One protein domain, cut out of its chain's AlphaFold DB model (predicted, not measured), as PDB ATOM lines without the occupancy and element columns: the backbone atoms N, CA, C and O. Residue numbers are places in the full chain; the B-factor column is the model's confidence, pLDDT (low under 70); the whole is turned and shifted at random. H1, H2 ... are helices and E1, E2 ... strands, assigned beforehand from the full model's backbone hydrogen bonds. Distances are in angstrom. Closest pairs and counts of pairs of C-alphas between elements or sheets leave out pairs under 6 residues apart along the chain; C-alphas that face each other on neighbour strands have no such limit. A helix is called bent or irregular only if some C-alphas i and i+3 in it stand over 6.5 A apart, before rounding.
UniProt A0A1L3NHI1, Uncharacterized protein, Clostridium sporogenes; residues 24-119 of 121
ATOM      1  N   SER A  24      -5.538   1.023 -47.813       83.50
ATOM      2  CA  SER A  24      -5.673  -0.029 -46.805       83.50
ATOM      3  C   SER A  24      -6.372   0.470 -45.544       83.50
ATOM      4  O   SER A  24      -7.002  -0.326 -44.850       83.50
ATOM      5  N   LYS A  25      -6.317   1.780 -45.278       87.12
ATOM      6  CA  LYS A  25      -6.938   2.433 -44.124       87.12
ATOM      7  C   LYS A  25      -8.396   2.812 -44.339       87.12
ATOM      8  O   LYS A  25      -9.019   3.281 -43.391       87.12
ATOM      9  N   LEU A  26      -8.944   2.672 -45.546       89.31
ATOM     10  CA  LEU A  26     -10.362   2.937 -45.782       89.31
ATOM     11  C   LEU A  26     -11.200   1.882 -45.044       89.31
ATOM     12  O   LEU A  26     -10.888   0.693 -45.088       89.31
ATOM     13  N   LEU A  27     -12.258   2.315 -44.356       90.31
ATOM     14  CA  LEU A  27     -13.092   1.438 -43.525       90.31
ATOM     15  C   LEU A  27     -14.577   1.500 -43.874       90.31
ATOM     16  O   LEU A  27     -15.263   0.478 -43.812       90.31
ATOM     17  N   LEU A  28     -15.079   2.687 -44.212       89.19
ATOM     18  CA  LEU A  28     -16.500   2.916 -44.451       89.19
ATOM     19  C   LEU A  28     -16.704   3.987 -45.524       89.19
ATOM     20  O   LEU A  28     -16.105   5.062 -45.468       89.19
ATOM     21  N   VAL A  29     -17.590   3.693 -46.471       87.75
ATOM     22  CA  VAL A  29     -18.072   4.618 -47.499       87.75
ATOM     23  C   VAL A  29     -19.546   4.918 -47.238       87.75
ATOM     24  O   VAL A  29     -20.395   4.026 -47.313       87.75
ATOM     25  N   VAL A  30     -19.861   6.178 -46.946       86.12
ATOM     26  CA  VAL A  30     -21.229   6.643 -46.686       86.12
ATOM     27  C   VAL A  30     -21.683   7.527 -47.832       86.12
ATOM     28  O   VAL A  30     -21.041   8.528 -48.135       86.12
ATOM     29  N   PHE A  31     -22.807   7.181 -48.450       84.19
ATOM     30  CA  PHE A  31     -23.459   8.030 -49.439       84.19
ATOM     31  C   PHE A  31     -24.748   8.608 -48.862       84.19
ATOM     32  O   PHE A  31     -25.676   7.867 -48.533       84.19
ATOM     33  N   ASN A  32     -24.804   9.934 -48.767       78.56
ATOM     34  CA  ASN A  32     -25.941  10.685 -48.259       78.56
ATOM     35  C   ASN A  32     -26.550  11.514 -49.401       78.56
ATOM     36  O   ASN A  32     -26.081  12.616 -49.715       78.56
ATOM     37  N   PRO A  33     -27.602  11.004 -50.068       71.25
ATOM     38  CA  PRO A  33     -28.259  11.747 -51.126       71.25
ATOM     39  C   PRO A  33     -29.053  12.914 -50.531       71.25
ATOM     40  O   PRO A  33     -30.156  12.726 -50.031       71.25
ATOM     41  N   VAL A  34     -28.518  14.130 -50.642       65.31
ATOM     42  CA  VAL A  34     -29.246  15.353 -50.272       65.31
ATOM     43  C   VAL A  34     -30.366  15.604 -51.286       65.31
ATOM     44  O   VAL A  34     -30.132  15.562 -52.499       65.31
ATOM     45  N   THR A  35     -31.593  15.840 -50.815       54.00
ATOM     46  CA  THR A  35     -32.722  16.197 -51.684       54.00
ATOM     47  C   THR A  35     -32.857  17.713 -51.814       54.00
ATOM     48  O   THR A  35     -32.468  18.471 -50.932       54.00
ATOM     49  N   ILE A  36     -33.432  18.193 -52.923       47.81
ATOM     50  CA  ILE A  36     -33.664  19.634 -53.150       47.81
ATOM     51  C   ILE A  36     -34.532  20.251 -52.035       47.81
ATOM     52  O   ILE A  36     -34.350  21.417 -51.695       47.81
ATOM     53  N   SER A  37     -35.432  19.470 -51.426       48.34
ATOM     54  CA  SER A  37     -36.226  19.877 -50.258       48.34
ATOM     55  C   SER A  37     -35.394  20.151 -49.003       48.34
ATOM     56  O   SER A  37     -35.797  20.974 -48.187       48.34
ATOM     57  N   ASP A  38     -34.215  19.541 -48.873       46.12
ATOM     58  CA  ASP A  38     -33.301  19.787 -47.750       46.12
ATOM     59  C   ASP A  38     -32.525  21.110 -47.928       46.12
ATOM     60  O   ASP A  38     -31.986  21.663 -46.973       46.12
ATOM     61  N   LEU A  39     -32.509  21.663 -49.150       45.84
ATOM     62  CA  LEU A  39     -31.807  22.896 -49.534       45.84
ATOM     63  C   LEU A  39     -32.694  24.155 -49.492       45.84
ATOM     64  O   LEU A  39     -32.262  25.230 -49.914       45.84
ATOM     65  N   VAL A  40     -33.932  24.057 -48.985       46.69
ATOM     66  CA  VAL A  40     -34.964  25.120 -49.056       46.69
ATOM     67  C   VAL A  40     -34.569  26.420 -48.328       46.69
ATOM     68  O   VAL A  40     -35.223  27.449 -48.493       46.69
ATOM     69  N   ILE A  41     -33.434  26.453 -47.621       44.25
ATOM     70  CA  ILE A  41     -32.851  27.684 -47.076       44.25
ATOM     71  C   ILE A  41     -31.390  27.858 -47.532       44.25
ATOM     72  O   ILE A  41     -30.464  27.662 -46.752       44.25
ATOM     73  N   LYS A  42     -31.166  28.307 -48.778       40.16
ATOM     74  CA  LYS A  42     -30.428  29.564 -49.062       40.16
ATOM     75  C   LYS A  42     -30.378  29.913 -50.563       40.16
ATOM     76  O   LYS A  42     -30.273  29.025 -51.405       40.16
ATOM     77  N   PRO A  43     -30.445  31.211 -50.923       41.59
ATOM     78  CA  PRO A  43     -30.745  31.653 -52.278       41.59
ATOM     79  C   PRO A  43     -29.508  32.004 -53.126       41.59
ATOM     80  O   PRO A  43     -28.462  32.393 -52.618       41.59
ATOM     81  N   ARG A  44     -29.732  31.976 -54.449       40.97
ATOM     82  CA  ARG A  44     -29.047  32.731 -55.520       40.97
ATOM     83  C   ARG A  44     -27.529  32.559 -55.640       40.97
ATOM     84  O   ARG A  44     -26.772  33.508 -55.492       40.97
ATOM     85  N   SER A  45     -27.123  31.363 -56.053       43.25
ATOM     86  CA  SER A  45     -26.132  31.081 -57.114       43.25
ATOM     87  C   SER A  45     -25.342  29.808 -56.781       43.25
ATOM     88  O   SER A  45     -24.742  29.686 -55.724       43.25
ATOM     89  N   LYS A  46     -25.344  28.853 -57.720       42.41
ATOM     90  CA  LYS A  46     -24.443  27.685 -57.799       42.41
ATOM     91  C   LYS A  46     -24.631  26.466 -56.879       42.41
ATOM     92  O   LYS A  46     -23.821  25.556 -57.001       42.41
ATOM     93  N   ALA A  47     -25.688  26.325 -56.084       45.06
ATOM     94  CA  ALA A  47     -25.965  25.020 -55.465       45.06
ATOM     95  C   ALA A  47     -26.685  24.090 -56.464       45.06
ATOM     96  O   ALA A  47     -27.900  23.908 -56.407       45.06
ATOM     97  N   LYS A  48     -25.940  23.546 -57.440       48.78
ATOM     98  CA  LYS A  48     -26.356  22.313 -58.125       48.78
ATOM     99  C   LYS A  48     -26.372  21.220 -57.058       48.78
ATOM    100  O   LYS A  48     -25.425  21.141 -56.288       48.78
ATOM    101  N   THR A  49     -27.447  20.442 -57.011       52.34
ATOM    102  CA  THR A  49     -27.626  19.231 -56.195       52.34
ATOM    103  C   THR A  49     -26.302  18.515 -55.919       52.34
ATOM    104  O   THR A  49     -25.793  17.808 -56.783       52.34
ATOM    105  N   SER A  50     -25.711  18.735 -54.749       62.44
ATOM    106  CA  SER A  50     -24.464  18.087 -54.361       62.44
ATOM    107  C   SER A  50     -24.819  16.950 -53.418       62.44
ATOM    108  O   SER A  50     -25.267  17.191 -52.298       62.44
ATOM    109  N   HIS A  51     -24.693  15.717 -53.894       72.50
ATOM    110  CA  HIS A  51     -24.903  14.543 -53.056       72.50
ATOM    111  C   HIS A  51     -23.596  14.209 -52.345       72.50
ATOM    112  O   HIS A  51     -22.550  14.120 -52.990       72.50
ATOM    113  N   GLU A  52     -23.658  14.060 -51.027       78.50
ATOM    114  CA  GLU A  52     -22.476  13.906 -50.189       78.50
ATOM    115  C   GLU A  52     -22.017  12.453 -50.166       78.50
ATOM    116  O   GLU A  52     -22.808  11.529 -49.972       78.50
ATOM    117  N   LEU A  53     -20.716  12.259 -50.346       80.00
ATOM    118  CA  LEU A  53     -20.046  10.983 -50.177       80.00
ATOM    119  C   LEU A  53     -18.928  11.169 -49.152       80.00
ATOM    120  O   LEU A  53     -18.014  11.959 -49.372       80.00
ATOM    121  N   ILE A  54     -18.998  10.445 -48.041       84.38
ATOM    122  CA  ILE A  54     -18.011  10.514 -46.968       84.38
ATOM    123  C   ILE A  54     -17.199   9.221 -46.955       84.38
ATOM    124  O   ILE A  54     -17.753   8.123 -46.894       84.38
ATOM    125  N   LEU A  55     -15.878   9.355 -47.006       87.19
ATOM    126  CA  LEU A  55     -14.920   8.260 -46.908       87.19
ATOM    127  C   LEU A  55     -14.259   8.309 -45.535       87.19
ATOM    128  O   LEU A  55     -13.514   9.245 -45.249       87.19
ATOM    129  N   TYR A  56     -14.509   7.313 -44.691       87.56
ATOM    130  CA  TYR A  56     -13.893   7.209 -43.371       87.56
ATOM    131  C   TYR A  56     -12.668   6.298 -43.428       87.56
ATOM    132  O   TYR A  56     -12.789   5.087 -43.635       87.56
ATOM    133  N   PHE A  57     -11.495   6.890 -43.214       87.75
ATOM    134  CA  PHE A  57     -10.235   6.186 -43.009       87.75
ATOM    135  C   PHE A  57      -9.910   6.095 -41.518       87.75
ATOM    136  O   PHE A  57     -10.418   6.875 -40.707       87.75
ATOM    137  N   GLU A  58      -9.013   5.178 -41.161       88.50
ATOM    138  CA  GLU A  58      -8.506   5.012 -39.794       88.50
ATOM    139  C   GLU A  58      -8.007   6.319 -39.163       88.50
ATOM    140  O   GLU A  58      -8.193   6.530 -37.970       88.50
ATOM    141  N   ASP A  59      -7.392   7.207 -39.942       82.56
ATOM    142  CA  ASP A  59      -6.764   8.432 -39.445       82.56
ATOM    143  C   ASP A  59      -7.539   9.717 -39.773       82.56
ATOM    144  O   ASP A  59      -7.350  10.725 -39.084       82.56
ATOM    145  N   ARG A  60      -8.411   9.708 -40.790       83.06
ATOM    146  CA  ARG A  60      -9.167  10.895 -41.237       83.06
ATOM    147  C   ARG A  60     -10.410  10.556 -42.067       83.06
ATOM    148  O   ARG A  60     -10.522   9.462 -42.610       83.06
ATOM    149  N   ALA A  61     -11.329  11.508 -42.193       81.25
ATOM    150  CA  ALA A  61     -12.492  11.394 -43.069       81.25
ATOM    151  C   ALA A  61     -12.404  12.401 -44.223       81.25
ATOM    152  O   ALA A  61     -11.874  13.500 -44.048       81.25
ATOM    153  N   PHE A  62     -12.940  12.037 -45.386       80.69
ATOM    154  CA  PHE A  62     -13.012  12.903 -46.563       80.69
ATOM    155  C   PHE A  62     -14.428  13.059 -47.062       80.69
ATOM    156  O   PHE A  62     -15.145  12.073 -47.193       80.69
ATOM    157  N   LEU A  63     -14.787  14.292 -47.404       74.69
ATOM    158  CA  LEU A  63     -16.045  14.620 -48.052       74.69
ATOM    159  C   LEU A  63     -15.816  14.838 -49.548       74.69
ATOM    160  O   LEU A  63     -14.954  15.618 -49.954       74.69
ATOM    161  N   LEU A  64     -16.619  14.155 -50.350       76.12
ATOM    162  CA  LEU A  64     -16.700  14.275 -51.796       76.12
ATOM    163  C   LEU A  64     -18.134  14.624 -52.181       76.12
ATOM    164  O   LEU A  64     -19.085  14.323 -51.457       76.12
ATOM    165  N   PHE A  65     -18.287  15.242 -53.346       70.81
ATOM    166  CA  PHE A  65     -19.589  15.617 -53.874       70.81
ATOM    167  C   PHE A  65     -19.798  14.979 -55.236       70.81
ATOM    168  O   PHE A  65     -18.987  15.158 -56.143       70.81
ATOM    169  N   ALA A  66     -20.914  14.275 -55.384       70.75
ATOM    170  CA  ALA A  66     -21.390  13.808 -56.674       70.75
ATOM    171  C   ALA A  66     -22.423  14.783 -57.240       70.75
ATOM    172  O   ALA A  66     -23.254  15.330 -56.505       70.75
ATOM    173  N   ASN A  67     -22.401  14.973 -58.561       69.38
ATOM    174  CA  ASN A  67     -23.321  15.896 -59.230       69.38
ATOM    175  C   ASN A  67     -24.741  15.331 -59.318       69.38
ATOM    176  O   ASN A  67     -25.708  16.084 -59.433       69.38
ATOM    177  N   THR A  68     -24.869  14.002 -59.314       74.94
ATOM    178  CA  THR A  68     -26.153  13.305 -59.393       74.94
ATOM    179  C   THR A  68     -26.223  12.160 -58.394       74.94
ATOM    180  O   THR A  68     -25.205  11.582 -58.012       74.94
ATOM    181  N   LYS A  69     -27.446  11.794 -57.990       79.69
ATOM    182  CA  LYS A  69     -27.671  10.678 -57.065       79.69
ATOM    183  C   LYS A  69     -27.118   9.361 -57.615       79.69
ATOM    184  O   LYS A  69     -26.539   8.584 -56.868       79.69
ATOM    185  N   LYS A  70     -27.314   9.129 -58.917       81.12
ATOM    186  CA  LYS A  70     -26.851   7.921 -59.607       81.12
ATOM    187  C   LYS A  70     -25.324   7.838 -59.597       81.12
ATOM    188  O   LYS A  70     -24.792   6.830 -59.163       81.12
ATOM    189  N   GLU A  71     -24.650   8.916 -59.997       78.19
ATOM    190  CA  GLU A  71     -23.183   9.001 -59.979       78.19
ATOM    191  C   GLU A  71     -22.631   8.783 -58.563       78.19
ATOM    192  O   GLU A  71     -21.707   8.001 -58.376       78.19
ATOM    193  N   GLY A  72     -23.230   9.412 -57.546       82.12
ATOM    194  CA  GLY A  72     -22.789   9.247 -56.159       82.12
ATOM    195  C   GLY A  72     -22.942   7.821 -55.636       82.12
ATOM    196  O   GLY A  72     -22.030   7.312 -54.986       82.12
ATOM    197  N   GLN A  73     -24.049   7.154 -55.975       85.62
ATOM    198  CA  GLN A  73     -24.258   5.749 -55.634       85.62
ATOM    199  C   GLN A  73     -23.251   4.839 -56.351       85.62
ATOM    200  O   GLN A  73     -22.629   4.007 -55.700       85.62
ATOM    201  N   GLU A  74     -23.036   5.030 -57.657       84.44
ATOM    202  CA  GLU A  74     -22.070   4.242 -58.437       84.44
ATOM    203  C   GLU A  74     -20.641   4.397 -57.897       84.44
ATOM    204  O   GLU A  74     -19.917   3.412 -57.763       84.44
ATOM    205  N   ILE A  75     -20.232   5.616 -57.527       83.00
ATOM    206  CA  ILE A  75     -18.928   5.856 -56.894       83.00
ATOM    207  C   ILE A  75     -18.846   5.128 -55.545       83.00
ATOM    208  O   ILE A  75     -17.836   4.481 -55.268       83.00
ATOM    209  N   ALA A  76     -19.893   5.206 -54.718       86.44
ATOM    210  CA  ALA A  76     -19.928   4.542 -53.417       86.44
ATOM    211  C   ALA A  76     -19.799   3.016 -53.543       86.44
ATOM    212  O   ALA A  76     -18.958   2.418 -52.870       86.44
ATOM    213  N   ASP A  77     -20.596   2.416 -54.433       86.25
ATOM    214  CA  ASP A  77     -20.598   0.978 -54.714       86.25
ATOM    215  C   ASP A  77     -19.216   0.531 -55.211       86.25
ATOM    216  O   ASP A  77     -18.659  -0.458 -54.731       86.25
ATOM    217  N   ASN A  78     -18.632   1.273 -56.157       85.75
ATOM    218  CA  ASN A  78     -17.331   0.943 -56.735       85.75
ATOM    219  C   ASN A  78     -16.211   1.010 -55.693       85.75
ATOM    220  O   ASN A  78     -15.410   0.083 -55.602       85.75
ATOM    221  N   LEU A  79     -16.158   2.068 -54.879       86.75
ATOM    222  CA  LEU A  79     -15.145   2.195 -53.828       86.75
ATOM    223  C   LEU A  79     -15.287   1.078 -52.791       86.75
ATOM    224  O   LEU A  79     -14.304   0.404 -52.477       86.75
ATOM    225  N   ALA A  80     -16.502   0.834 -52.298       88.00
ATOM    226  CA  ALA A  80     -16.734  -0.205 -51.304       88.00
ATOM    227  C   ALA A  80     -16.350  -1.601 -51.814       88.00
ATOM    228  O   ALA A  80     -15.663  -2.354 -51.122       88.00
ATOM    229  N   ASN A  81     -16.727  -1.924 -53.055       85.62
ATOM    230  CA  ASN A  81     -16.440  -3.219 -53.664       85.62
ATOM    231  C   ASN A  81     -14.960  -3.427 -53.992       85.62
ATOM    232  O   ASN A  81     -14.455  -4.535 -53.779       85.62
ATOM    233  N   THR A  82     -14.281  -2.396 -54.501       86.38
ATOM    234  CA  THR A  82     -12.854  -2.448 -54.847       86.38
ATOM    235  C   THR A  82     -11.998  -2.645 -53.605       86.38
ATOM    236  O   THR A  82     -11.137  -3.521 -53.590       86.38
ATOM    237  N   TYR A  83     -12.265  -1.885 -52.542       85.38
ATOM    238  CA  TYR A  83     -11.464  -1.954 -51.318       85.38
ATOM    239  C   TYR A  83     -11.971  -2.967 -50.298       85.38
ATOM    240  O   TYR A  83     -11.328  -3.157 -49.268       85.38
ATOM    241  N   LYS A  84     -13.096  -3.638 -50.583       87.38
ATOM    242  CA  LYS A  84     -13.739  -4.598 -49.675       87.38
ATOM    243  C   LYS A  84     -13.992  -3.971 -48.301       87.38
ATOM    244  O   LYS A  84     -13.602  -4.516 -47.271       87.38
ATOM    245  N   VAL A  85     -14.622  -2.799 -48.297       89.75
ATOM    246  CA  VAL A  85     -14.939  -2.023 -47.086       89.75
ATOM    247  C   VAL A  85     -16.446  -1.919 -46.879       89.75
ATOM    248  O   VAL A  85     -17.233  -2.302 -47.743       89.75
ATOM    249  N   LEU A  86     -16.862  -1.402 -45.722       89.88
ATOM    250  CA  LEU A  86     -18.280  -1.200 -45.447       89.88
ATOM    251  C   LEU A  86     -18.866  -0.118 -46.350       89.88
ATOM    252  O   LEU A  86     -18.233   0.905 -46.618       89.88
ATOM    253  N   GLN A  87     -20.117  -0.326 -46.745       88.25
ATOM    254  CA  GLN A  87     -20.906   0.651 -47.470       88.25
ATOM    255  C   GLN A  87     -22.229   0.902 -46.756       88.25
ATOM    256  O   GLN A  87     -22.902  -0.038 -46.334       88.25
ATOM    257  N   GLY A  88     -22.631   2.166 -46.693       79.12
ATOM    258  CA  GLY A  88     -23.963   2.568 -46.257       79.12
ATOM    259  C   GLY A  88     -23.940   3.469 -45.034       79.12
ATOM    260  O   GLY A  88     -22.894   3.755 -44.463       79.12
ATOM    261  N   ASN A  89     -25.119   3.948 -44.653       69.31
ATOM    262  CA  ASN A  89     -25.274   4.848 -43.522       69.31
ATOM    263  C   ASN A  89     -25.425   4.026 -42.234       69.31
ATOM    264  O   ASN A  89     -26.456   3.388 -42.007       69.31
ATOM    265  N   ASN A  90     -24.378   4.015 -41.407       68.88
ATOM    266  CA  ASN A  90     -24.410   3.397 -40.088       68.88
ATOM    267  C   ASN A  90     -24.125   4.469 -39.037       68.88
ATOM    268  O   ASN A  90     -23.010   4.601 -38.532       68.88
ATOM    269  N   LEU A  91     -25.185   5.194 -38.675       65.19
ATOM    270  CA  LEU A  91     -25.169   6.263 -37.674       65.19
ATOM    271  C   LEU A  91     -24.502   5.868 -36.345       65.19
ATOM    272  O   LEU A  91     -24.035   6.741 -35.617       65.19
ATOM    273  N   GLN A  92     -24.479   4.581 -35.980       70.25
ATOM    274  CA  GLN A  92     -23.790   4.135 -34.767       70.25
ATOM    275  C   GLN A  92     -22.273   4.112 -34.951       70.25
ATOM    276  O   GLN A  92     -21.559   4.600 -34.078       70.25
ATOM    277  N   LEU A  93     -21.787   3.597 -36.084       75.69
ATOM    278  CA  LEU A  93     -20.362   3.616 -36.417       75.69
ATOM    279  C   LEU A  93     -19.863   5.054 -36.579       75.69
ATOM    280  O   LEU A  93     -18.872   5.426 -35.960       75.69
ATOM    281  N   GLU A  94     -20.595   5.898 -37.301       73.50
ATOM    282  CA  GLU A  94     -20.226   7.307 -37.498       73.50
ATOM    283  C   GLU A  94     -20.049   8.054 -36.165       73.50
ATOM    284  O   GLU A  94     -19.089   8.798 -35.984       73.50
ATOM    285  N   ARG A  95     -20.901   7.781 -35.165       75.81
ATOM    286  CA  ARG A  95     -20.768   8.363 -33.817       75.81
ATOM    287  C   ARG A  95     -19.499   7.932 -33.085       75.81
ATOM    288  O   ARG A  95     -19.017   8.691 -32.244       75.81
ATOM    289  N   PHE A  96     -18.991   6.727 -33.342       78.81
ATOM    290  CA  PHE A  96     -17.730   6.279 -32.753       78.81
ATOM    291  C   PHE A  96     -16.536   6.968 -33.402       78.81
ATOM    292  O   PHE A  96     -15.556   7.211 -32.713       78.81
ATOM    293  N   TYR A  97     -16.628   7.374 -34.667       80.44
ATOM    294  CA  TYR A  97     -15.505   7.978 -35.383       80.44
ATOM    295  C   TYR A  97     -14.856   9.169 -34.653       80.44
ATOM    296  O   TYR A  97     -13.627   9.296 -34.599       80.44
ATOM    297  N   GLU A  98     -15.690  10.034 -34.071       77.12
ATOM    298  CA  GLU A  98     -15.255  11.217 -33.320       77.12
ATOM    299  C   GLU A  98     -15.057  10.946 -31.825       77.12
ATOM    300  O   GLU A  98     -14.197  11.560 -31.199       77.12
ATOM    301  N   LYS A  99     -15.856  10.046 -31.240       83.50
ATOM    302  CA  LYS A  99     -15.873   9.809 -29.786       83.50
ATOM    303  C   LYS A  99     -14.858   8.772 -29.318       83.50
ATOM    304  O   LYS A  99     -14.338   8.895 -28.216       83.50
ATOM    305  N   ASP A 100     -14.646   7.735 -30.117       86.88
ATOM    306  CA  ASP A 100     -13.825   6.569 -29.799       86.88
ATOM    307  C   ASP A 100     -13.363   5.904 -31.106       86.88
ATOM    308  O   ASP A 100     -13.985   4.979 -31.646       86.88
ATOM    309  N   ARG A 101     -12.272   6.446 -31.650       86.25
ATOM    310  CA  ARG A 101     -11.752   6.063 -32.963       86.25
ATOM    311  C   ARG A 101     -11.237   4.629 -32.996       86.25
ATOM    312  O   ARG A 101     -11.419   3.952 -34.002       86.25
ATOM    313  N   GLU A 102     -10.639   4.142 -31.914       90.31
ATOM    314  CA  GLU A 102     -10.155   2.759 -31.841       90.31
ATOM    315  C   GLU A 102     -11.320   1.774 -31.928       90.31
ATOM    316  O   GLU A 102     -11.295   0.842 -32.736       90.31
ATOM    317  N   LYS A 103     -12.399   2.039 -31.183       89.81
ATOM    318  CA  LYS A 103     -13.610   1.220 -31.238       89.81
ATOM    319  C   LYS A 103     -14.291   1.268 -32.600       89.81
ATOM    320  O   LYS A 103     -14.812   0.244 -33.053       89.81
ATOM    321  N   PHE A 104     -14.286   2.428 -33.261       89.38
ATOM    322  CA  PHE A 104     -14.749   2.549 -34.644       89.38
ATOM    323  C   PHE A 104     -13.965   1.614 -35.570       89.38
ATOM    324  O   PHE A 104     -14.568   0.775 -36.241       89.38
ATOM    325  N   ILE A 105     -12.631   1.716 -35.556       91.50
ATOM    326  CA  ILE A 105     -11.743   0.913 -36.405       91.50
ATOM    327  C   ILE A 105     -11.979  -0.577 -36.158       91.50
ATOM    328  O   ILE A 105     -12.211  -1.326 -37.108       91.50
ATOM    329  N   GLN A 106     -11.982  -0.999 -34.891       92.19
ATOM    330  CA  GLN A 106     -12.206  -2.393 -34.519       92.19
ATOM    331  C   GLN A 106     -13.558  -2.899 -35.038       92.19
ATOM    332  O   GLN A 106     -13.613  -3.924 -35.717       92.19
ATOM    333  N   SER A 107     -14.635  -2.147 -34.795       91.62
ATOM    334  CA  SER A 107     -15.989  -2.532 -35.212       91.62
ATOM    335  C   SER A 107     -16.117  -2.645 -36.733       91.62
ATOM    336  O   SER A 107     -16.755  -3.573 -37.234       91.62
ATOM    337  N   CYS A 108     -15.504  -1.722 -37.481       91.12
ATOM    338  CA  CYS A 108     -15.480  -1.779 -38.940       91.12
ATOM    339  C   CYS A 108     -14.706  -3.001 -39.439       91.12
ATOM    340  O   CYS A 108     -15.218  -3.748 -40.271       91.12
ATOM    341  N   ARG A 109     -13.497  -3.246 -38.919       91.25
ATOM    342  CA  ARG A 109     -12.654  -4.381 -39.329       91.25
ATOM    343  C   ARG A 109     -13.303  -5.726 -39.020       91.25
ATOM    344  O   ARG A 109     -13.245  -6.622 -39.860       91.25
ATOM    345  N   GLU A 110     -13.949  -5.866 -37.864       91.25
ATOM    346  CA  GLU A 110     -14.692  -7.078 -37.503       91.25
ATOM    347  C   GLU A 110     -15.855  -7.338 -38.467       91.25
ATOM    348  O   GLU A 110     -16.000  -8.454 -38.966       91.25
ATOM    349  N   GLN A 111     -16.647  -6.315 -38.803       89.75
ATOM    350  CA  GLN A 111     -17.749  -6.457 -39.761       89.75
ATOM    351  C   GLN A 111     -17.255  -6.772 -41.175       89.75
ATOM    352  O   GLN A 111     -17.784  -7.683 -41.808       89.75
ATOM    353  N   ILE A 112     -16.216  -6.077 -41.652       89.00
ATOM    354  CA  ILE A 112     -15.570  -6.355 -42.943       89.00
ATOM    355  C   ILE A 112     -15.112  -7.811 -42.983       89.00
ATOM    356  O   ILE A 112     -15.447  -8.544 -43.913       89.00
ATOM    357  N   LYS A 113     -14.392  -8.257 -41.944       88.44
ATOM    358  CA  LYS A 113     -13.952  -9.644 -41.834       88.44
ATOM    359  C   LYS A 113     -15.151 -10.573 -41.921       88.44
ATOM    360  O   LYS A 113     -15.132 -11.457 -42.763       88.44
ATOM    361  N   ASN A 114     -16.204 -10.365 -41.138       87.00
ATOM    362  CA  ASN A 114     -17.383 -11.229 -41.163       87.00
ATOM    363  C   ASN A 114     -18.023 -11.298 -42.558       87.00
ATOM    364  O   ASN A 114     -18.314 -12.391 -43.027       87.00
ATOM    365  N   ILE A 115     -18.173 -10.176 -43.259       85.19
ATOM    366  CA  ILE A 115     -18.764 -10.140 -44.605       85.19
ATOM    367  C   ILE A 115     -17.907 -10.933 -45.603       85.19
ATOM    368  O   ILE A 115     -18.411 -11.815 -46.300       85.19
ATOM    369  N   TYR A 116     -16.600 -10.672 -45.648       78.81
ATOM    370  CA  TYR A 116     -15.729 -11.226 -46.689       78.81
ATOM    371  C   TYR A 116     -15.077 -12.567 -46.336       78.81
ATOM    372  O   TYR A 116     -14.627 -13.260 -47.239       78.81
ATOM    373  N   SER A 117     -15.070 -12.979 -45.065       73.25
ATOM    374  CA  SER A 117     -14.661 -14.336 -44.658       73.25
ATOM    375  C   SER A 117     -15.823 -15.334 -44.620       73.25
ATOM    376  O   SER A 117     -15.586 -16.530 -44.760       73.25
ATOM    377  N   SER A 118     -17.076 -14.868 -44.522       58.06
ATOM    378  CA  SER A 118     -18.263 -15.707 -44.774       58.06
ATOM    379  C   SER A 118     -18.510 -15.933 -46.269       58.06
ATOM    380  O   SER A 118     -19.249 -16.836 -46.648       58.06
ATOM    381  N   SER A 119     -17.883 -15.118 -47.121       54.31
ATOM    382  CA  SER A 119     -17.926 -15.223 -48.582       54.31
ATOM    383  C   SER A 119     -16.905 -16.248 -49.102       54.31
ATOM    384  O   SER A 119     -16.147 -15.952 -50.025       54.31
TER     385      SER A 119
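AT A GLANCE: This is residues 24 to 119 of the 121 residues of an uncharacterized protein of Clostridium sporogenes (UniProt A0A1L3NHI1). A small, twisted sheet of three strands, E1, E2 and E3, has helix H2 running along one face, and the helical hairpin of H3 and H4 grazes the sheet, with H4 across the end where E1 begins. Beyond the other end of E1, the long connection to E2 reaches out as a loop with the short helix H1, and residues 40 to 46 of it stick out free. The printed part has 96 residues, with four named helices and three named strands in the order E1, H1, E2, E3, H2, H3, H4; the class is mixed, helices and strands. The sheet's order is E1, E2, E3, all antiparallel. The whole is only just compact, close to loose, with a radius of gyration of the C-alphas of 14.9 A, and its outline is elongated, spanning 48 by 29 by 19 A.

IN THESE COORDINATES: Begin with the sheet: find C-alpha 26 at (-10.362, 2.937, -45.782), where E1 starts, and run along residues 26 to 32 for 17.6 A. E2, residues 51 to 57, covers 19.6 A, and E3, residues 61 to 66, covers 16.4 A. Find C-alpha 69 at (-27.671, 10.678, -57.065); from there H2 runs through residues 69 to 83 for 21.3 A. H3 is residues 91 to 99, 12.7 A long; it is neither bent nor irregular, but only just: C-alphas 95 and 98 are 6.2 A apart. H4, the longest helix, takes residues 101 to 117 over 23.7 A and ends at C-alpha 117, at (-14.661, -14.336, -44.658). The short H1, residues 36 to 39, is 5.2 A long.

HOW THE PARTS SIT: Look first at E2, the inner strand, between the edge strands E1 and E3. E1 and E2 are antiparallel at 164 degrees, with N 30 and O 54 at 2.9 A and N 54 and O 30 at 2.8 A, within hydrogen-bond range. E2 and E3 form a hairpin, antiparallel at 155 degrees; there N 53 and O 64 are 2.9 A apart, within hydrogen-bond range. The sheet is strongly twisted, but only just, with C-alphas up to 4.2 A off its best plane. H2 is on the sheet, making two layers, a helix over one face of a sheet: its height over the sheet is 8.7 A, it lies over E1 and E2, and it runs along the strands, at 2 degrees to E2 on the local plane. The closest C-alphas of H2 and E1 are those of Val 29 and Ala 76, 6.2 A apart. After H2, look at residues 86 to 87, which pair in parallel with residues 28 to 29 of E1. H4 only grazes the sheet, with residues 104 to 112; its closest C-alphas to E1 are those of Leu 27 and Cys 108, 6.1 A. H3 only grazes it too, with residues 91 to 97. H3 and H4 are a helical hairpin: they touch, H4 with residues 103 to 108 alone, closest at the C-alphas of Phe 96 and Phe 104, 5.1 A, and run opposite ways at a steep tilt of 39 degrees. H2 is apart from H3 and H4, and H1 is not on the sheet. Every O i to N i+4 pair is within hydrogen-bond range in H2 and H4; in H3 it is 3 of 5, and H1 is too short for such a pair.

THE WHOLE: The two C-alphas farthest apart are those of Arg 44 and Ser 118, 50.8 A. The printed part has no cut, and its one long link is that from H1 to E2, with 11 residues. The mean pLDDT of the printed part is 76.1; look for values under 70 at residues 34 to 50, 67, 89 to 91 and 118 to 119.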